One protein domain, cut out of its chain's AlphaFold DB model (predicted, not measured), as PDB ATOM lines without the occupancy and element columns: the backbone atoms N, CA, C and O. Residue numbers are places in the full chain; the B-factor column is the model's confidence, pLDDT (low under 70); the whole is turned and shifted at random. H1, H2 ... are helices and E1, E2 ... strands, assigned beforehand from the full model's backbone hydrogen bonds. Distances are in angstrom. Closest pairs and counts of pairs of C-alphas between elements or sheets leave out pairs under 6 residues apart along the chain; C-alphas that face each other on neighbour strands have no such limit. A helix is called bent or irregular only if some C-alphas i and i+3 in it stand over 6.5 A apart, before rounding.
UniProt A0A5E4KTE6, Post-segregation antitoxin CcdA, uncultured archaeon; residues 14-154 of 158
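What this domain is: This is residues 14 to 154 of the 158 residues of the protein "Post-segregation antitoxin CcdA" of uncultured archaeon (UniProt A0A5E4KTE6). A small twisted sheet, the meander E1 E2 E3 E4, each strand the antiparallel neighbour of the one before, stands beside H3 and H4 of a three-helix bundle, H2 H3 H4. Residues 134 to 154 of H4 stick out as a long arm that makes the length. The printed part has 141 residues, with elements in the order H1 H2 H3 E1 E2 E3 E4 H4, mixed in class. It is loose, with a radius of gyration of the C-alphas of 19.3 A, spanning 75 by 37 by 23 A.

Where its parts are: E1 is residues 73 to 79, 18.3 A long, from C-alpha 73 at (-16.984, 30.930, -18.215); E2 is 85 to 90, E3 96 to 98 and E4 103 to 105. H4, residues 115 to 154, is 57.4 A long and ends at C-alpha 154, (-36.581, -8.991, -6.783). H3, residues 48 to 69, 31.2 A, is irregular, C-alphas 61 and 64 being 7.1 A apart. H2 is residues 26 to 40, 21.4 A; H1 is 14 to 21.

How they stand to each other: Hairpins E1 and E2, E2 and E3, E3 and E4 have N 75 and O 88 at 2.9 A, N 89 and O 97 at 2.8 A, and N 98 and O 103 at 2.8 A, within hydrogen-bond range. H3 and H4 only graze the sheet. H3 touches H4, closest C-alphas Phe 69 and Ala 129, 5.9 A, with residues 62 to 69 alone. H2 and H3 form a helical hairpin at a shallow tilt of 13 degrees, closest C-alphas Val 33 and Leu 58, 6.4 A. H1 touches H4, closest C-alphas Ala 19 and Ile 123, 6.5 A. In H1, H2 and H4 every O i to N i+4 pair is within range; in H3, 16 of 18.

The domain as a whole: The C-alphas farthest apart, Glu 44 and Ser 154, are 76.1 A apart. The printed part has no cut and no long link. Confidence is under 70 for 37 residues, among them 22 to 46.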
ATOM      1  N   GLU A  14     -31.257  41.714 -11.730       70.19
ATOM      2  CA  GLU A  14     -31.542  40.279 -11.718       70.19
ATOM      3  C   GLU A  14     -30.288  39.438 -11.461       70.19
ATOM      4  O   GLU A  14     -30.331  38.511 -10.652       70.19
ATOM      5  N   LEU A  15     -29.153  39.788 -12.072       63.03
ATOM      6  CA  LEU A  15     -27.874  39.107 -11.845       63.03
ATOM      7  C   LEU A  15     -27.412  39.266 -10.392       63.03
ATOM      8  O   LEU A  15     -26.983  38.296  -9.764       63.03
ATOM      9  N   VAL A  16     -27.572  40.466  -9.823       68.00
ATOM     10  CA  VAL A  16     -27.237  40.740  -8.416       68.00
ATOM     11  C   VAL A  16     -28.105  39.913  -7.467       68.00
ATOM     12  O   VAL A  16     -27.599  39.336  -6.502       68.00
ATOM     13  N   GLU A  17     -29.409  39.826  -7.722       74.88
ATOM     14  CA  GLU A  17     -30.316  39.025  -6.900       74.88
ATOM     15  C   GLU A  17     -30.033  37.523  -7.010       74.88
ATOM     16  O   GLU A  17     -30.044  36.820  -5.996       74.88
ATOM     17  N   LYS A  18     -29.731  37.024  -8.213       68.38
ATOM     18  CA  LYS A  18     -29.379  35.617  -8.433       68.38
ATOM     19  C   LYS A  18     -28.074  35.243  -7.722       68.38
ATOM     20  O   LYS A  18     -28.047  34.259  -6.988       68.38
ATOM     21  N   ALA A  19     -27.030  36.059  -7.839       67.12
ATOM     22  CA  ALA A  19     -25.758  35.830  -7.152       67.12
ATOM     23  C   ALA A  19     -25.892  35.858  -5.615       67.12
ATOM     24  O   ALA A  19     -25.325  35.001  -4.935       67.12
ATOM     25  N   LYS A  20     -26.716  36.762  -5.059       72.75
ATOM     26  CA  LYS A  20     -27.036  36.769  -3.617       72.75
ATOM     27  C   LYS A  20     -27.698  35.468  -3.163       72.75
ATOM     28  O   LYS A  20     -27.328  34.937  -2.119       72.75
ATOM     29  N   LYS A  21     -28.637  34.925  -3.946       73.75
ATOM     30  CA  LYS A  21     -29.285  33.630  -3.651       73.75
ATOM     31  C   LYS A  21     -28.301  32.458  -3.673       73.75
ATOM     32  O   LYS A  21     -28.527  31.469  -2.984       73.75
ATOM     33  N   LEU A  22     -27.217  32.572  -4.437       63.94
ATOM     34  CA  LEU A  22     -26.149  31.572  -4.516       63.94
ATOM     35  C   LEU A  22     -25.088  31.724  -3.410       63.94
ATOM     36  O   LEU A  22     -24.165  30.911  -3.334       63.94
ATOM     37  N   GLY A  23     -25.214  32.737  -2.543       67.31
ATOM     38  CA  GLY A  23     -24.238  33.034  -1.492       67.31
ATOM     39  C   GLY A  23     -22.923  33.608  -2.027       67.31
ATOM     40  O   GLY A  23     -21.898  33.499  -1.362       67.31
ATOM     41  N   VAL A  24     -22.932  34.186  -3.232       65.19
ATOM     42  CA  VAL A  24     -21.749  34.791  -3.856       65.19
ATOM     43  C   VAL A  24     -21.608  36.238  -3.383       65.19
ATOM     44  O   VAL A  24     -22.508  37.059  -3.581       65.19
ATOM     45  N   ASN A  25     -20.466  36.571  -2.777       68.00
ATOM     46  CA  ASN A  25     -20.161  37.931  -2.334       68.00
ATOM     47  C   ASN A  25     -19.629  38.782  -3.500       68.00
ATOM     48  O   ASN A  25     -18.426  38.971  -3.653       68.00
ATOM     49  N   ILE A  26     -20.538  39.285  -4.344       65.94
ATOM     50  CA  ILE A  26     -20.176  40.073  -5.538       65.94
ATOM     51  C   ILE A  26     -19.292  41.267  -5.175       65.94
ATOM     52  O   ILE A  26     -18.318  41.516  -5.874       65.94
ATOM     53  N   SER A  27     -19.609  41.976  -4.086       63.16
ATOM     54  CA  SER A  27     -18.884  43.179  -3.669       63.16
ATOM     55  C   SER A  27     -17.402  42.898  -3.435       63.16
ATOM     56  O   SER A  27     -16.561  43.654  -3.906       63.16
ATOM     57  N   GLU A  28     -17.091  41.787  -2.768       63.81
ATOM     58  CA  GLU A  28     -15.721  41.352  -2.486       63.81
ATOM     59  C   GLU A  28     -14.968  40.969  -3.765       63.81
ATOM     60  O   GLU A  28     -13.831  41.391  -3.962       63.81
ATOM     61  N   ILE A  29     -15.633  40.256  -4.681       62.16
ATOM     62  CA  ILE A  29     -15.065  39.905  -5.989       62.16
ATOM     63  C   ILE A  29     -14.772  41.178  -6.791       62.16
ATOM     64  O   ILE A  29     -13.662  41.359  -7.280       62.16
ATOM     65  N   THR A  30     -15.730  42.103  -6.882       62.59
ATOM     66  CA  THR A  30     -15.545  43.362  -7.617       62.59
ATOM     67  C   THR A  30     -14.505  44.277  -6.980       62.59
ATOM     68  O   THR A  30     -13.732  44.891  -7.706       62.59
ATOM     69  N   GLU A  31     -14.447  44.366  -5.648       63.47
ATOM     70  CA  GLU A  31     -13.463  45.190  -4.938       63.47
ATOM     71  C   GLU A  31     -12.046  44.655  -5.153       63.47
ATOM     72  O   GLU A  31     -11.143  45.437  -5.444       63.47
ATOM     73  N   ASN A  32     -11.855  43.334  -5.080       59.78
ATOM     74  CA  ASN A  32     -10.567  42.719  -5.387       59.78
ATOM     75  C   ASN A  32     -10.154  43.003  -6.830       59.78
ATOM     76  O   ASN A  32      -9.015  43.390  -7.066       59.78
ATOM     77  N   VAL A  33     -11.067  42.883  -7.788       58.59
ATOM     78  CA  VAL A  33     -10.771  43.150  -9.202       58.59
ATOM     79  C   VAL A  33     -10.387  44.611  -9.432       58.59
ATOM     80  O   VAL A  33      -9.354  44.889 -10.034       58.59
ATOM     81  N   LEU A  34     -11.183  45.549  -8.918       59.03
ATOM     82  CA  LEU A  34     -10.958  46.982  -9.108       59.03
ATOM     83  C   LEU A  34      -9.674  47.457  -8.438       59.03
ATOM     84  O   LEU A  34      -8.915  48.194  -9.051       59.03
ATOM     85  N   ARG A  35      -9.396  46.987  -7.219       60.81
ATOM     86  CA  ARG A  35      -8.157  47.301  -6.503       60.81
ATOM     87  C   ARG A  35      -6.925  46.932  -7.325       60.81
ATOM     88  O   ARG A  35      -6.007  47.734  -7.429       60.81
ATOM     89  N   HIS A  36      -6.937  45.763  -7.956       56.78
ATOM     90  CA  HIS A  36      -5.810  45.312  -8.764       56.78
ATOM     91  C   HIS A  36      -5.667  46.098 -10.070       56.78
ATOM     92  O   HIS A  36      -4.544  46.435 -10.433       56.78
ATOM     93  N   ILE A  37      -6.775  46.441 -10.737       54.69
ATOM     94  CA  ILE A  37      -6.748  47.304 -11.930       54.69
ATOM     95  C   ILE A  37      -6.168  48.679 -11.566       54.69
ATOM     96  O   ILE A  37      -5.241  49.151 -12.218       54.69
ATOM     97  N   SER A  38      -6.628  49.277 -10.465       56.91
ATOM     98  CA  SER A  38      -6.130  50.571  -9.986       56.91
ATOM     99  C   SER A  38      -4.662  50.533  -9.544       56.91
ATOM    100  O   SER A  38      -3.954  51.519  -9.702       56.91
ATOM    101  N   GLU A  39      -4.174  49.403  -9.023       53.78
ATOM    102  CA  GLU A  39      -2.747  49.198  -8.730       53.78
ATOM    103  C   GLU A  39      -1.893  49.099 -10.008       53.78
ATOM    104  O   GLU A  39      -0.704  49.422  -9.972       53.78
ATOM    105  N   THR A  40      -2.486  48.696 -11.140       47.25
ATOM    106  CA  THR A  40      -1.796  48.635 -12.441       47.25
ATOM    107  C   THR A  40      -1.805  49.983 -13.173       47.25
ATOM    108  O   THR A  40      -0.842  50.303 -13.862       47.25
ATOM    109  N   GLU A  41      -2.828  50.820 -12.971       44.84
ATOM    110  CA  GLU A  41      -2.983  52.145 -13.607       44.84
ATOM    111  C   GLU A  41      -1.977  53.221 -13.133       44.84
ATOM    112  O   GLU A  41      -1.916  54.301 -13.718       44.84
ATOM    113  N   ILE A  42      -1.154  52.957 -12.108       47.69
ATOM    114  CA  ILE A  42      -0.169  53.926 -11.571       47.69
ATOM    115  C   ILE A  42       1.140  53.953 -12.395       47.69
ATOM    116  O   ILE A  42       1.998  54.810 -12.181       47.69
ATOM    117  N   LYS A  43       1.312  53.059 -13.379       46.50
ATOM    118  CA  LYS A  43       2.469  53.071 -14.289       46.50
ATOM    119  C   LYS A  43       2.071  53.648 -15.649       46.50
ATOM    120  O   LYS A  43       1.160  53.140 -16.289       46.50
ATOM    121  N   GLU A  44       2.799  54.666 -16.121       51.47
ATOM    122  CA  GLU A  44       2.602  55.315 -17.439       51.47
ATOM    123  C   GLU A  44       2.668  54.340 -18.634       51.47
ATOM    124  O   GLU A  44       2.218  54.668 -19.730       51.47
ATOM    125  N   VAL A  45       3.199  53.130 -18.425       49.31
ATOM    126  CA  VAL A  45       3.211  52.029 -19.390       49.31
ATOM    127  C   VAL A  45       2.857  50.743 -18.647       49.31
ATOM    128  O   VAL A  45       3.680  50.223 -17.897       49.31
ATOM    129  N   VAL A  46       1.640  50.234 -18.848       62.84
ATOM    130  CA  VAL A  46       1.248  48.896 -18.383       62.84
ATOM    131  C   VAL A  46       1.722  47.882 -19.418       62.84
ATOM    132  O   VAL A  46       1.359  47.985 -20.595       62.84
ATOM    133  N   THR A  47       2.547  46.914 -19.019       77.81
ATOM    134  CA  THR A  47       3.020  45.893 -19.966       77.81
ATOM    135  C   THR A  47       1.945  44.833 -20.219       77.81
ATOM    136  O   THR A  47       1.034  44.629 -19.413       77.81
ATOM    137  N   LYS A  48       2.036  44.117 -21.349       77.94
ATOM    138  CA  LYS A  48       1.101  43.023 -21.668       77.94
ATOM    139  C   LYS A  48       1.132  41.934 -20.587       77.94
ATOM    140  O   LYS A  48       0.099  41.363 -20.257       77.94
ATOM    141  N   GLU A  49       2.300  41.682 -20.008       81.25
ATOM    142  CA  GLU A  49       2.504  40.727 -18.919       81.25
ATOM    143  C   GLU A  49       1.777  41.158 -17.640       81.25
ATOM    144  O   GLU A  49       1.169  40.321 -16.977       81.25
ATOM    145  N   GLU A  50       1.780  42.453 -17.309       76.62
ATOM    146  CA  GLU A  50       1.055  42.986 -16.147       76.62
ATOM    147  C   GLU A  50      -0.466  42.857 -16.321       76.62
ATOM    148  O   GLU A  50      -1.166  42.465 -15.383       76.62
ATOM    149  N   ILE A  51      -0.974  43.106 -17.534       76.69
ATOM    150  CA  ILE A  51      -2.391  42.903 -17.876       76.69
ATOM    151  C   ILE A  51      -2.765  41.423 -17.754       76.69
ATOM    152  O   ILE A  51      -3.767  41.087 -17.119       76.69
ATOM    153  N   ASN A  52      -1.957  40.528 -18.324       84.62
ATOM    154  CA  ASN A  52      -2.196  39.089 -18.248       84.62
ATOM    155  C   ASN A  52      -2.198  38.598 -16.795       84.62
ATOM    156  O   ASN A  52      -3.122  37.895 -16.394       84.62
ATOM    157  N   ALA A  53      -1.239  39.042 -15.980       83.12
ATOM    158  CA  ALA A  53      -1.178  38.699 -14.562       83.12
ATOM    159  C   ALA A  53      -2.416  39.187 -13.786       83.12
ATOM    160  O   ALA A  53      -2.895  38.503 -12.877       83.12
ATOM    161  N   ALA A  54      -2.969  40.355 -14.133       77.38
ATOM    162  CA  ALA A  54      -4.208  40.847 -13.535       77.38
ATOM    163  C   ALA A  54      -5.411  39.951 -13.886       77.38
ATOM    164  O   ALA A  54      -6.216  39.622 -13.010       77.38
ATOM    165  N   TYR A  55      -5.509  39.498 -15.138       83.50
ATOM    166  CA  TYR A  55      -6.556  38.565 -15.555       83.50
ATOM    167  C   TYR A  55      -6.396  37.174 -14.942       83.50
ATOM    168  O   TYR A  55      -7.383  36.603 -14.490       83.50
ATOM    169  N   GLU A  56      -5.179  36.643 -14.839       87.75
ATOM    170  CA  GLU A  56      -4.931  35.371 -14.152       87.75
ATOM    171  C   GLU A  56      -5.377  35.426 -12.688       87.75
ATOM    172  O   GLU A  56      -6.018  34.500 -12.191       87.75
ATOM    173  N   LYS A  57      -5.117  36.538 -11.991       81.31
ATOM    174  CA  LYS A  57      -5.629  36.747 -10.627       81.31
ATOM    175  C   LYS A  57      -7.157  36.782 -10.576       81.31
ATOM    176  O   LYS A  57      -7.745  36.187  -9.667       81.31
ATOM    177  N   LEU A  58      -7.801  37.457 -11.530       79.69
ATOM    178  CA  LEU A  58      -9.262  37.462 -11.656       79.69
ATOM    179  C   LEU A  58      -9.788  36.032 -11.845       79.69
ATOM    180  O   LEU A  58     -10.676  35.611 -11.103       79.69
ATOM    181  N   PHE A  59      -9.209  35.275 -12.775       89.00
ATOM    182  CA  PHE A  59      -9.584  33.889 -13.052       89.00
ATOM    183  C   PHE A  59      -9.425  33.018 -11.809       89.00
ATOM    184  O   PHE A  59     -10.388  32.377 -11.396       89.00
ATOM    185  N   ASN A  60      -8.277  33.095 -11.135       86.44
ATOM    186  CA  ASN A  60      -8.011  32.370  -9.890       86.44
ATOM    187  C   ASN A  60      -9.019  32.700  -8.779       86.44
ATOM    188  O   ASN A  60      -9.421  31.818  -8.025       86.44
ATOM    189  N   THR A  61      -9.474  33.952  -8.696       81.31
ATOM    190  CA  THR A  61     -10.500  34.371  -7.725       81.31
ATOM    191  C   THR A  61     -11.868  33.753  -8.039       81.31
ATOM    192  O   THR A  61     -12.659  33.493  -7.132       81.31
ATOM    193  N   MET A  62     -12.160  33.498  -9.316       84.69
ATOM    194  CA  MET A  62     -13.419  32.898  -9.763       84.69
ATOM    195  C   MET A  62     -13.459  31.374  -9.564       84.69
ATOM    196  O   MET A  62     -14.548  30.830  -9.349       84.69
ATOM    197  N   LEU A  63     -12.305  30.691  -9.595       89.12
ATOM    198  CA  LEU A  63     -12.218  29.223  -9.582       89.12
ATOM    199  C   LEU A  63     -12.998  28.543  -8.451       89.12
ATOM    200  O   LEU A  63     -13.794  27.666  -8.775       89.12
ATOM    201  N   PRO A  64     -12.910  28.952  -7.168       86.50
ATOM    202  CA  PRO A  64     -13.616  28.243  -6.095       86.50
ATOM    203  C   PRO A  64     -15.136  28.193  -6.303       86.50
ATOM    204  O   PRO A  64     -15.801  27.205  -5.989       86.50
ATOM    205  N   ALA A  65     -15.709  29.262  -6.862       79.94
ATOM    206  CA  ALA A  65     -17.122  29.286  -7.208       79.94
ATOM    207  C   ALA A  65     -17.402  28.434  -8.457       79.94
ATOM    208  O   ALA A  65     -18.373  27.682  -8.477       79.94
ATOM    209  N   MET A  66     -16.555  28.512  -9.484       89.19
ATOM    210  CA  MET A  66     -16.705  27.699 -10.695       89.19
ATOM    211  C   MET A  66     -16.626  26.200 -10.397       89.19
ATOM    212  O   MET A  66     -17.462  25.445 -10.888       89.19
ATOM    213  N   GLU A  67     -15.691  25.776  -9.548       88.81
ATOM    214  CA  GLU A  67     -15.563  24.405  -9.051       88.81
ATOM    215  C   GLU A  67     -16.827  23.964  -8.320       88.81
ATOM    216  O   GLU A  67     -17.426  22.949  -8.681       88.81
ATOM    217  N   LYS A  68     -17.293  24.768  -7.354       82.81
ATOM    218  CA  LYS A  68     -18.490  24.469  -6.558       82.81
ATOM    219  C   LYS A  68     -19.731  24.225  -7.416       82.81
ATOM    220  O   LYS A  68     -20.568  23.398  -7.060       82.81
ATOM    221  N   PHE A  69     -19.883  24.967  -8.510       82.12
ATOM    222  CA  PHE A  69     -21.058  24.871  -9.375       82.12
ATOM    223  C   PHE A  69     -20.827  24.032 -10.642       82.12
ATOM    224  O   PHE A  69     -21.794  23.751 -11.346       82.12
ATOM    225  N   GLY A  70     -19.601  23.584 -10.927       88.75
ATOM    226  CA  GLY A  70     -19.269  22.883 -12.172       88.75
ATOM    227  C   GLY A  70     -19.431  23.767 -13.413       88.75
ATOM    228  O   GLY A  70     -19.926  23.309 -14.442       88.75
ATOM    229  N   ALA A  71     -19.086  25.052 -13.300       91.62
ATOM    230  CA  ALA A  71     -19.272  26.044 -14.354       91.62
ATOM    231  C   ALA A  71     -18.003  26.244 -15.201       91.62
ATOM    232  O   ALA A  71     -16.884  26.130 -14.710       91.62
ATOM    233  N   SER A  72     -18.196  26.617 -16.465       95.69
ATOM    234  CA  SER A  72     -17.158  27.203 -17.322       95.69
ATOM    235  C   SER A  72     -17.617  28.589 -17.755       95.69
ATOM    236  O   SER A  72     -18.821  28.814 -17.881       95.69
ATOM    237  N   VAL A  73     -16.682  29.516 -17.954       95.00
ATOM    238  CA  VAL A  73     -16.984  30.930 -18.215       95.00
ATOM    239  C   VAL A  73     -16.341  31.357 -19.519       95.00
ATOM    240  O   VAL A  73     -15.154  31.141 -19.707       95.00
ATOM    241  N   GLU A  74     -17.094  31.991 -20.412       97.06
ATOM    242  CA  GLU A  74     -16.518  32.653 -21.587       97.06
ATOM    243  C   GLU A  74     -15.697  33.878 -21.164       97.06
ATOM    244  O   GLU A  74     -16.218  34.771 -20.491       97.06
ATOM    245  N   VAL A  75     -14.424  33.917 -21.569       95.25
ATOM    246  CA  VAL A  75     -13.467  34.960 -21.156       95.25
ATOM    247  C   VAL A  75     -12.863  35.753 -22.313       95.25
ATOM    248  O   VAL A  75     -12.164  36.736 -22.075       95.25
ATOM    249  N   GLY A  76     -13.105  35.355 -23.559       95.69
ATOM    250  CA  GLY A  76     -12.567  36.059 -24.716       95.69
ATOM    251  C   GLY A  76     -12.570  35.211 -25.974       95.69
ATOM    252  O   GLY A  76     -13.328  34.245 -26.089       95.69
ATOM    253  N   LYS A  77     -11.714  35.582 -26.929       96.62
ATOM    254  CA  LYS A  77     -11.628  34.935 -28.242       96.62
ATOM    255  C   LYS A  77     -10.189  34.754 -28.719       96.62
ATOM    256  O   LYS A  77      -9.336  35.585 -28.417       96.62
ATOM    257  N   VAL A  78      -9.933  33.717 -29.511       95.06
ATOM    258  CA  VAL A  78      -8.709  33.586 -30.326       95.06
ATOM    259  C   VAL A  78      -9.072  33.812 -31.785       95.06
ATOM    260  O   VAL A  78     -10.056  33.254 -32.263       95.06
ATOM    261  N   TRP A  79      -8.285  34.621 -32.488       92.62
ATOM    262  CA  TRP A  79      -8.452  34.865 -33.919       92.62
ATOM    263  C   TRP A  79      -7.592  33.885 -34.716       92.62
ATOM    264  O   TRP A  79      -6.397  33.763 -34.457       92.62
ATOM    265  N   PHE A  80      -8.211  33.179 -35.660       88.31
ATOM    266  CA  PHE A  80      -7.517  32.301 -36.602       88.31
ATOM    267  C   PHE A  80      -7.131  33.061 -37.876       88.31
ATOM    268  O   PHE A  80      -6.025  32.908 -38.387       88.31
ATOM    269  N   ASP A  81      -8.029  33.928 -38.342       90.50
ATOM    270  CA  ASP A  81      -7.807  34.897 -39.414       90.50
ATOM    271  C   ASP A  81      -8.628  36.174 -39.142       90.50
ATOM    272  O   ASP A  81      -9.208  36.320 -38.068       90.50
ATOM    273  N   GLU A  82      -8.671  37.116 -40.089       87.50
ATOM    274  CA  GLU A  82      -9.380  38.398 -39.934       87.50
ATOM    275  C   GLU A  82     -10.904  38.260 -39.746       87.50
ATOM    276  O   GLU A  82     -11.545  39.182 -39.242       87.50
ATOM    277  N   ASN A  83     -11.492  37.125 -40.129       91.62
ATOM    278  CA  ASN A  83     -12.937  36.895 -40.134       91.62
ATOM    279  C   ASN A  83     -13.380  35.761 -39.197       91.62
ATOM    280  O   ASN A  83     -14.562  35.681 -38.860       91.62
ATOM    281  N   HIS A  84     -12.461  34.901 -38.755       92.00
ATOM    282  CA  HIS A  84     -12.766  33.739 -37.930       92.00
ATOM    283  C   HIS A  84     -12.132  33.852 -36.546       92.00
ATOM    284  O   HIS A  84     -10.910  33.856 -36.379       92.00
ATOM    285  N   SER A  85     -12.998  33.881 -35.534       94.12
ATOM    286  CA  SER A  85     -12.616  33.861 -34.126       94.12
ATOM    287  C   SER A  85     -13.303  32.710 -33.404       94.12
ATOM    288  O   SER A  85     -14.509  32.531 -33.578       94.12
ATOM    289  N   PHE A  86     -12.581  32.014 -32.534       95.44
ATOM    290  CA  PHE A  86     -13.141  30.997 -31.649       95.44
ATOM    291  C   PHE A  86     -13.289  31.526 -30.231       95.44
ATOM    292  O   PHE A  86     -12.444  32.283 -29.747       95.44
ATOM    293  N   THR A  87     -14.357  31.111 -29.556       96.62
ATOM    294  CA  THR A  87     -14.614  31.493 -28.169       96.62
ATOM    295  C   THR A  87     -13.692  30.728 -27.225       96.62
ATOM    296  O   THR A  87     -13.520  29.518 -27.341       96.62
ATOM    297  N   VAL A  88     -13.140  31.432 -26.240       97.62
ATOM    298  CA  VAL A  88     -12.312  30.857 -25.178       97.62
ATOM    299  C   VAL A  88     -13.113  30.796 -23.892       97.62
ATOM    300  O   VAL A  88     -13.685  31.798 -23.450       97.62
ATOM    301  N   LYS A  89     -13.118  29.625 -23.261       97.81
ATOM    302  CA  LYS A  89     -13.729  29.401 -21.954       97.81
ATOM    303  C   LYS A  89     -12.670  29.109 -20.903       97.81
ATOM    304  O   LYS A  89     -11.815  28.260 -21.115       97.81
ATOM    305  N   LEU A  90     -12.774  29.763 -19.754       97.38
ATOM    306  CA  LEU A  90     -12.117  29.340 -18.526       97.38
ATOM    307  C   LEU A  90     -12.889  28.150 -17.953       97.38
ATOM    308  O   LEU A  90     -14.096  28.238 -17.702       97.38
ATOM    309  N   LEU A  91     -12.199  27.035 -17.769       96.56
ATOM    310  CA  LEU A  91     -12.725  25.846 -17.119       96.56
ATOM    311  C   LEU A  91     -12.572  25.948 -15.598       96.56
ATOM    312  O   LEU A  91     -11.783  26.733 -15.075       96.56
ATOM    313  N   ASN A  92     -13.332  25.136 -14.866       92.50
ATOM    314  CA  ASN A  92     -13.272  25.095 -13.403       92.50
ATOM    315  C   ASN A  92     -11.943  24.553 -12.849       92.50
ATOM    316  O   ASN A  92     -11.703  24.702 -11.663       92.50
ATOM    317  N   ASN A  93     -11.083  23.967 -13.685       92.56
ATOM    318  CA  ASN A  93      -9.718  23.567 -13.331       92.56
ATOM    319  C   ASN A  93      -8.666  24.666 -13.606       92.56
ATOM    320  O   ASN A  93      -7.478  24.425 -13.416       92.56
ATOM    321  N   GLY A  94      -9.082  25.848 -14.078       93.56
ATOM    322  CA  GLY A  94      -8.188  26.960 -14.411       93.56
ATOM    323  C   GLY A  94      -7.653  26.967 -15.841       93.56
ATOM    324  O   GLY A  94      -7.011  27.939 -16.233       93.56
ATOM    325  N   GLU A  95      -7.932  25.944 -16.648       96.44
ATOM    326  CA  GLU A  95      -7.473  25.902 -18.037       96.44
ATOM    327  C   GLU A  95      -8.330  26.785 -18.951       96.44
ATOM    328  O   GLU A  95      -9.549  26.897 -18.793       96.44
ATOM    329  N   LEU A  96      -7.687  27.391 -19.953       97.06
ATOM    330  CA  LEU A  96      -8.369  28.074 -21.046       97.06
ATOM    331  C   LEU A  96      -8.589  27.087 -22.188       97.06
ATOM    332  O   LEU A  96      -7.632  26.531 -22.723       97.06
ATOM    333  N   TRP A  97      -9.844  26.892 -22.569       97.44
ATOM    334  CA  TRP A  97     -10.287  25.899 -23.538       97.44
ATOM    335  C   TRP A  97     -11.019  26.547 -24.709       97.44
ATOM    336  O   TRP A  97     -11.834  27.450 -24.510       97.44
ATOM    337  N   ILE A  98     -10.761  26.060 -25.919       96.62
ATOM    338  CA  ILE A  98     -11.423  26.472 -27.156       96.62
ATOM    339  C   ILE A  98     -12.335  25.321 -27.601       96.62
ATOM    340  O   ILE A  98     -11.838  24.345 -28.168       96.62
ATOM    341  N   PRO A  99     -13.657  25.392 -27.342       94.31
ATOM    342  CA  PRO A  99     -14.568  24.279 -27.606       94.31
ATOM    343  C   PRO A  99     -14.638  23.880 -29.078       94.31
ATOM    344  O   PRO A  99     -14.713  22.696 -29.375       94.31
ATOM    345  N   ASP A 100     -14.588  24.855 -29.986       94.75
ATOM    346  CA  ASP A 100     -14.776  24.640 -31.424       94.75
ATOM    347  C   ASP A 100     -13.682  23.779 -32.071       94.75
ATOM    348  O   ASP A 100     -13.927  23.129 -33.085       94.75
ATOM    349  N   ILE A 101     -12.478  23.775 -31.493       93.62
ATOM    350  CA  ILE A 101     -11.317  23.031 -32.009       93.62
ATOM    351  C   ILE A 101     -10.730  22.054 -30.986       93.62
ATOM    352  O   ILE A 101      -9.654  21.510 -31.217       93.62
ATOM    353  N   GLU A 102     -11.415  21.874 -29.857       94.00
ATOM    354  CA  GLU A 102     -11.024  21.001 -28.750       94.00
ATOM    355  C   GLU A 102      -9.547  21.146 -28.326       94.00
ATOM    356  O   GLU A 102      -8.808  20.166 -28.224       94.00
ATOM    357  N   GLN A 103      -9.098  22.382 -28.073       94.50
ATOM    358  CA  GLN A 103      -7.718  22.662 -27.648       94.50
ATOM    359  C   GLN A 103      -7.631  23.612 -26.457       94.50
ATOM    360  O   GLN A 103      -8.455  24.515 -26.290       94.50
ATOM    361  N   THR A 104      -6.583  23.437 -25.649       94.75
ATOM    362  CA  THR A 104      -6.203  24.404 -24.620       94.75
ATOM    363  C   THR A 104      -5.376  25.539 -25.215       94.75
ATOM    364  O   THR A 104      -4.684  25.381 -26.222       94.75
ATOM    365  N   THR A 105      -5.438  26.709 -24.587       94.81
ATOM    366  CA  THR A 105      -4.640  27.876 -24.970       94.81
ATOM    367  C   THR A 105      -4.051  28.564 -23.743       94.81
ATOM    368  O   THR A 105      -4.352  28.210 -22.603       94.81
ATOM    369  N   LYS A 106      -3.190  29.554 -23.975       94.06
ATOM    370  CA  LYS A 106      -2.655  30.433 -22.935       94.06
ATOM    371  C   LYS A 106      -3.173  31.848 -23.123       94.06
ATOM    372  O   LYS A 106      -3.513  32.246 -24.238       94.06
ATOM    373  N   ILE A 107      -3.197  32.615 -22.039       90.44
ATOM    374  CA  ILE A 107      -3.785  33.954 -22.020       90.44
ATOM    375  C   ILE A 107      -3.121  34.919 -23.016       90.44
ATOM    376  O   ILE A 107      -3.789  35.789 -23.564       90.44
ATOM    377  N   GLU A 108      -1.840  34.724 -23.349       90.56
ATOM    378  CA  GLU A 108      -1.099  35.569 -24.291       90.56
ATOM    379  C   GLU A 108      -1.677  35.563 -25.712       90.56
ATOM    380  O   GLU A 108      -1.483  36.542 -26.445       90.56
ATOM    381  N   GLY A 109      -2.347  34.469 -26.091       89.00
ATOM    382  CA  GLY A 109      -2.991  34.275 -27.391       89.00
ATOM    383  C   GLY A 109      -4.476  34.637 -27.408       89.00
ATOM    384  O   GLY A 109      -5.122  34.486 -28.443       89.00
ATOM    385  N   VAL A 110      -5.031  35.098 -26.283       92.62
ATOM    386  CA  VAL A 110      -6.457  35.396 -26.144       92.62
ATOM    387  C   VAL A 110      -6.683  36.900 -26.210       92.62
ATOM    388  O   VAL A 110      -6.077  37.683 -25.484       92.62
ATOM    389  N   SER A 111      -7.618  37.315 -27.059       92.44
ATOM    390  CA  SER A 111      -8.258  38.621 -26.956       92.44
ATOM    391  C   SER A 111      -9.263  38.546 -25.808       92.44
ATOM    392  O   SER A 111     -10.399  38.097 -25.984       92.44
ATOM    393  N   VAL A 112      -8.782  38.864 -24.605       89.94
ATOM    394  CA  VAL A 112      -9.553  38.769 -23.361       89.94
ATOM    395  C   VAL A 112     -10.619  39.861 -23.335       89.94
ATOM    396  O   VAL A 112     -10.352  41.025 -23.640       89.94
ATOM    397  N   ASP A 113     -11.842  39.478 -22.984       85.69
ATOM    398  CA  ASP A 113     -12.951  40.411 -22.829       85.69
ATOM    399  C   ASP A 113     -12.708  41.387 -21.669       85.69
ATOM    400  O   ASP A 113     -11.969  41.110 -20.727       85.69
ATOM    401  N   SER A 114     -13.394  42.535 -21.684       77.69
ATOM    402  CA  SER A 114     -13.321  43.468 -20.551       77.69
ATOM    403  C   SER A 114     -13.710  42.785 -19.224       77.69
ATOM    404  O   SER A 114     -14.629  41.955 -19.215       77.69
ATOM    405  N   PRO A 115     -13.133  43.197 -18.077       75.00
ATOM    406  CA  PRO A 115     -13.451  42.602 -16.778       75.00
ATOM    407  C   PRO A 115     -14.951  42.617 -16.463       75.00
ATOM    408  O   PRO A 115     -15.497  41.653 -15.934       75.00
ATOM    409  N   LYS A 116     -15.656  43.687 -16.860       72.31
ATOM    410  CA  LYS A 116     -17.113  43.799 -16.702       72.31
ATOM    411  C   LYS A 116     -17.858  42.677 -17.431       72.31
ATOM    412  O   LYS A 116     -18.773  42.088 -16.858       72.31
ATOM    413  N   LYS A 117     -17.480  42.389 -18.679       79.19
ATOM    414  CA  LYS A 117     -18.106  41.329 -19.478       79.19
ATOM    415  C   LYS A 117     -17.797  39.950 -18.894       79.19
ATOM    416  O   LYS A 117     -18.718  39.160 -18.728       79.19
ATOM    417  N   ILE A 118     -16.555  39.705 -18.471       81.44
ATOM    418  CA  ILE A 118     -16.158  38.441 -17.828       81.44
ATOM    419  C   ILE A 118     -16.962  38.191 -16.552       81.44
ATOM    420  O   ILE A 118     -17.489  37.100 -16.362       81.44
ATOM    421  N   LEU A 119     -17.113  39.201 -15.691       74.88
ATOM    422  CA  LEU A 119     -17.899  39.074 -14.462       74.88
ATOM    423  C   LEU A 119     -19.389  38.838 -14.741       74.88
ATOM    424  O   LEU A 119     -20.034  38.083 -14.013       74.88
ATOM    425  N   SER A 120     -19.934  39.448 -15.796       75.38
ATOM    426  CA  SER A 120     -21.303  39.168 -16.247       75.38
ATOM    427  C   SER A 120     -21.449  37.708 -16.686       75.38
ATOM    428  O   SER A 120     -22.301  36.992 -16.158       75.38
ATOM    429  N   ASN A 121     -20.556  37.249 -17.570       84.19
ATOM    430  CA  ASN A 121     -20.514  35.869 -18.054       84.19
ATOM    431  C   ASN A 121     -20.333  34.877 -16.901       84.19
ATOM    432  O   ASN A 121     -20.932  33.805 -16.898       84.19
ATOM    433  N   PHE A 122     -19.523  35.227 -15.903       84.50
ATOM    434  CA  PHE A 122     -19.301  34.423 -14.710       84.50
ATOM    435  C   PHE A 122     -20.585  34.229 -13.911       84.50
ATOM    436  O   PHE A 122     -20.961  33.090 -13.641       84.50
ATOM    437  N   ILE A 123     -21.289  35.315 -13.572       76.88
ATOM    438  CA  ILE A 123     -22.544  35.229 -12.814       76.88
ATOM    439  C   ILE A 123     -23.577  34.412 -13.594       76.88
ATOM    440  O   ILE A 123     -24.205  33.520 -13.022       76.88
ATOM    441  N   GLU A 124     -23.727  34.669 -14.891       83.94
ATOM    442  CA  GLU A 124     -24.650  33.924 -15.748       83.94
ATOM    443  C   GLU A 124     -24.296  32.429 -15.804       83.94
ATOM    444  O   GLU A 124     -25.163  31.569 -15.632       83.94
ATOM    445  N   SER A 125     -23.011  32.105 -15.945       88.38
ATOM    446  CA  SER A 125     -22.532  30.722 -15.977       88.38
ATOM    447  C   SER A 125     -22.786  29.995 -14.657       88.38
ATOM    448  O   SER A 125     -23.210  28.840 -14.674       88.38
ATOM    449  N   LEU A 126     -22.593  30.661 -13.511       80.94
ATOM    450  CA  LEU A 126     -22.910  30.093 -12.197       80.94
ATOM    451  C   LEU A 126     -24.410  29.831 -12.025       80.94
ATOM    452  O   LEU A 126     -24.797  28.789 -11.492       80.94
ATOM    453  N   VAL A 127     -25.256  30.759 -12.477       77.75
ATOM    454  CA  VAL A 127     -26.717  30.604 -12.449       77.75
ATOM    455  C   VAL A 127     -27.132  29.401 -13.286       77.75
ATOM    456  O   VAL A 127     -27.781  28.492 -12.767       77.75
ATOM    457  N   ASN A 128     -26.690  29.357 -14.540       85.69
ATOM    458  CA  ASN A 128     -27.032  28.290 -15.474       85.69
ATOM    459  C   ASN A 128     -26.529  26.927 -14.980       85.69
ATOM    460  O   ASN A 128     -27.237  25.924 -15.080       85.69
ATOM    461  N   ALA A 129     -25.322  26.874 -14.412       87.88
ATOM    462  CA  ALA A 129     -24.779  25.651 -13.832       87.88
ATOM    463  C   ALA A 129     -25.572  25.205 -12.590       87.88
ATOM    464  O   ALA A 129     -25.883  24.023 -12.446       87.88
ATOM    465  N   SER A 130     -25.980  26.139 -11.723       79.00
ATOM    466  CA  SER A 130     -26.829  25.833 -10.566       79.00
ATOM    467  C   SER A 130     -28.189  25.262 -10.975       79.00
ATOM    468  O   SER A 130     -28.656  24.301 -10.361       79.00
ATOM    469  N   GLU A 131     -28.820  25.821 -12.006       82.12
ATOM    470  CA  GLU A 131     -30.105  25.339 -12.523       82.12
ATOM    471  C   GLU A 131     -29.973  23.947 -13.146       82.12
ATOM    472  O   GLU A 131     -30.677  23.027 -12.722       82.12
ATOM    473  N   LYS A 132     -28.985  23.744 -14.025       84.00
ATOM    474  CA  LYS A 132     -28.683  22.428 -14.611       84.00
ATOM    475  C   LYS A 132     -28.391  21.367 -13.551       84.00
ATOM    476  O   LYS A 132     -28.825  20.227 -13.685       84.00
ATOM    477  N   ASN A 133     -27.686  21.718 -12.476       80.19
ATOM    478  CA  ASN A 133     -27.400  20.773 -11.395       80.19
ATOM    479  C   ASN A 133     -28.663  20.393 -10.609       80.19
ATOM    480  O   ASN A 133     -28.805  19.234 -10.223       80.19
ATOM    481  N   LYS A 134     -29.606  21.324 -10.403       79.56
ATOM    482  CA  LYS A 134     -30.911  21.005  -9.796       79.56
ATOM    483  C   LYS A 134     -31.722  20.054 -10.672       79.56
ATOM    484  O   LYS A 134     -32.374  19.160 -10.142       79.56
ATOM    485  N   GLU A 135     -31.694  20.242 -11.987       75.94
ATOM    486  CA  GLU A 135     -32.374  19.356 -12.938       75.94
ATOM    487  C   GLU A 135     -31.746  17.961 -12.954       75.94
ATOM    488  O   GLU A 135     -32.454  16.978 -12.738       75.94
ATOM    489  N   LYS A 136     -30.415  17.872 -13.072       74.19
ATOM    490  CA  LYS A 136     -29.686  16.596 -13.001       74.19
ATOM    491  C   LYS A 136     -29.957  15.837 -11.703       74.19
ATOM    492  O   LYS A 136     -30.090  14.619 -11.724       74.19
ATOM    493  N   LEU A 137     -30.062  16.536 -10.572       74.81
ATOM    494  CA  LEU A 137     -30.374  15.903  -9.291       74.81
ATOM    495  C   LEU A 137     -31.776  15.277  -9.295       74.81
ATOM    496  O   LEU A 137     -31.932  14.150  -8.834       74.81
ATOM    497  N   LYS A 138     -32.771  15.949  -9.890       77.06
ATOM    498  CA  LYS A 138     -34.119  15.382 -10.069       77.06
ATOM    499  C   LYS A 138     -34.109  14.151 -10.977       77.06
ATOM    500  O   LYS A 138     -34.776  13.170 -10.665       77.06
ATOM    501  N   GLU A 139     -33.362  14.180 -12.080       75.62
ATOM    502  CA  GLU A 139     -33.225  13.015 -12.966       75.62
ATOM    503  C   GLU A 139     -32.599  11.825 -12.229       75.62
ATOM    504  O   GLU A 139     -33.128  10.714 -12.279       75.62
ATOM    505  N   LEU A 140     -31.519  12.056 -11.479       72.44
ATOM    506  CA  LEU A 140     -30.868  11.021 -10.676       72.44
ATOM    507  C   LEU A 140     -31.789  10.456  -9.585       72.44
ATOM    508  O   LEU A 140     -31.754   9.254  -9.330       72.44
ATOM    509  N   GLU A 141     -32.648  11.273  -8.972       71.94
ATOM    510  CA  GLU A 141     -33.673  10.790  -8.037       71.94
ATOM    511  C   GLU A 141     -34.703   9.880  -8.715       71.94
ATOM    512  O   GLU A 141     -35.133   8.891  -8.118       71.94
ATOM    513  N   ILE A 142     -35.093  10.173  -9.959       73.25
ATOM    514  CA  ILE A 142     -35.977   9.295 -10.740       73.25
ATOM    515  C   ILE A 142     -35.275   7.962 -11.013       73.25
ATOM    516  O   ILE A 142     -35.850   6.908 -10.741       73.25
ATOM    517  N   PHE A 143     -34.022   7.987 -11.478       68.69
ATOM    518  CA  PHE A 143     -33.239   6.765 -11.689       68.69
ATOM    519  C   PHE A 143     -33.058   5.961 -10.398       68.69
ATOM    520  O   PHE A 143     -33.219   4.742 -10.416       68.69
ATOM    521  N   ARG A 144     -32.804   6.624  -9.265       65.81
ATOM    522  CA  ARG A 144     -32.737   5.976  -7.952       65.81
ATOM    523  C   ARG A 144     -34.043   5.251  -7.615       65.81
ATOM    524  O   ARG A 144     -33.987   4.085  -7.249       65.81
ATOM    525  N   LYS A 145     -35.200   5.897  -7.797       72.44
ATOM    526  CA  LYS A 145     -36.520   5.280  -7.558       72.44
ATOM    527  C   LYS A 145     -36.781   4.082  -8.472       72.44
ATOM    528  O   LYS A 145     -37.371   3.099  -8.035       72.44
ATOM    529  N   ILE A 146     -36.334   4.145  -9.730       72.12
ATOM    530  CA  ILE A 146     -36.416   3.014 -10.667       72.12
ATOM    531  C   ILE A 146     -35.577   1.841 -10.150       72.12
ATOM    532  O   ILE A 146     -36.071   0.717 -10.101       72.12
ATOM    533  N   ILE A 147     -34.333   2.095  -9.736       68.69
ATOM    534  CA  ILE A 147     -33.452   1.065  -9.172       68.69
ATOM    535  C   ILE A 147     -34.076   0.462  -7.907       68.69
ATOM    536  O   ILE A 147     -34.153  -0.759  -7.808       68.69
ATOM    537  N   GLU A 148     -34.586   1.290  -6.989       72.25
ATOM    538  CA  GLU A 148     -35.273   0.843  -5.769       72.25
ATOM    539  C   GLU A 148     -36.460  -0.085  -6.105       72.25
ATOM    540  O   GLU A 148     -36.502  -1.220  -5.627       72.25
ATOM    541  N   ALA A 149     -37.343   0.308  -7.030       70.19
ATOM    542  CA  ALA A 149     -38.492  -0.504  -7.451       70.19
ATOM    543  C   ALA A 149     -38.097  -1.847  -8.105       70.19
ATOM    544  O   ALA A 149     -38.735  -2.880  -7.868       70.19
ATOM    545  N   LEU A 150     -37.032  -1.858  -8.913       65.25
ATOM    546  CA  LEU A 150     -36.489  -3.086  -9.507       65.25
ATOM    547  C   LEU A 150     -35.892  -4.011  -8.434       65.25
ATOM    548  O   LEU A 150     -36.036  -5.233  -8.506       65.25
ATOM    549  N   THR A 151     -35.257  -3.450  -7.406       68.25
ATOM    550  CA  THR A 151     -34.694  -4.242  -6.305       68.25
ATOM    551  C   THR A 151     -35.758  -4.779  -5.343       68.25
ATOM    552  O   THR A 151     -35.640  -5.921  -4.905       68.25
ATOM    553  N   GLU A 152     -36.845  -4.049  -5.077       62.12
ATOM    554  CA  GLU A 152     -37.946  -4.509  -4.211       62.12
ATOM    555  C   GLU A 152     -38.759  -5.647  -4.845       62.12
ATOM    556  O   GLU A 152     -39.103  -6.631  -4.185       62.12
ATOM    557  N   THR A 153     -38.994  -5.578  -6.157       55.59
ATOM    558  CA  THR A 153     -39.658  -6.657  -6.912       55.59
ATOM    559  C   THR A 153     -38.819  -7.936  -7.002       55.59
ATOM    560  O   THR A 153     -39.373  -9.022  -7.179       55.59
ATOM    561  N   SER A 154     -37.500  -7.844  -6.796       48.91
ATOM    562  CA  SER A 154     -36.581  -8.991  -6.783       48.91
ATOM    563  C   SER A 154     -36.598  -9.787  -5.468       48.91
ATOM    564  O   SER A 154     -36.222 -10.958  -5.461       48.91
TER     565      SER A 154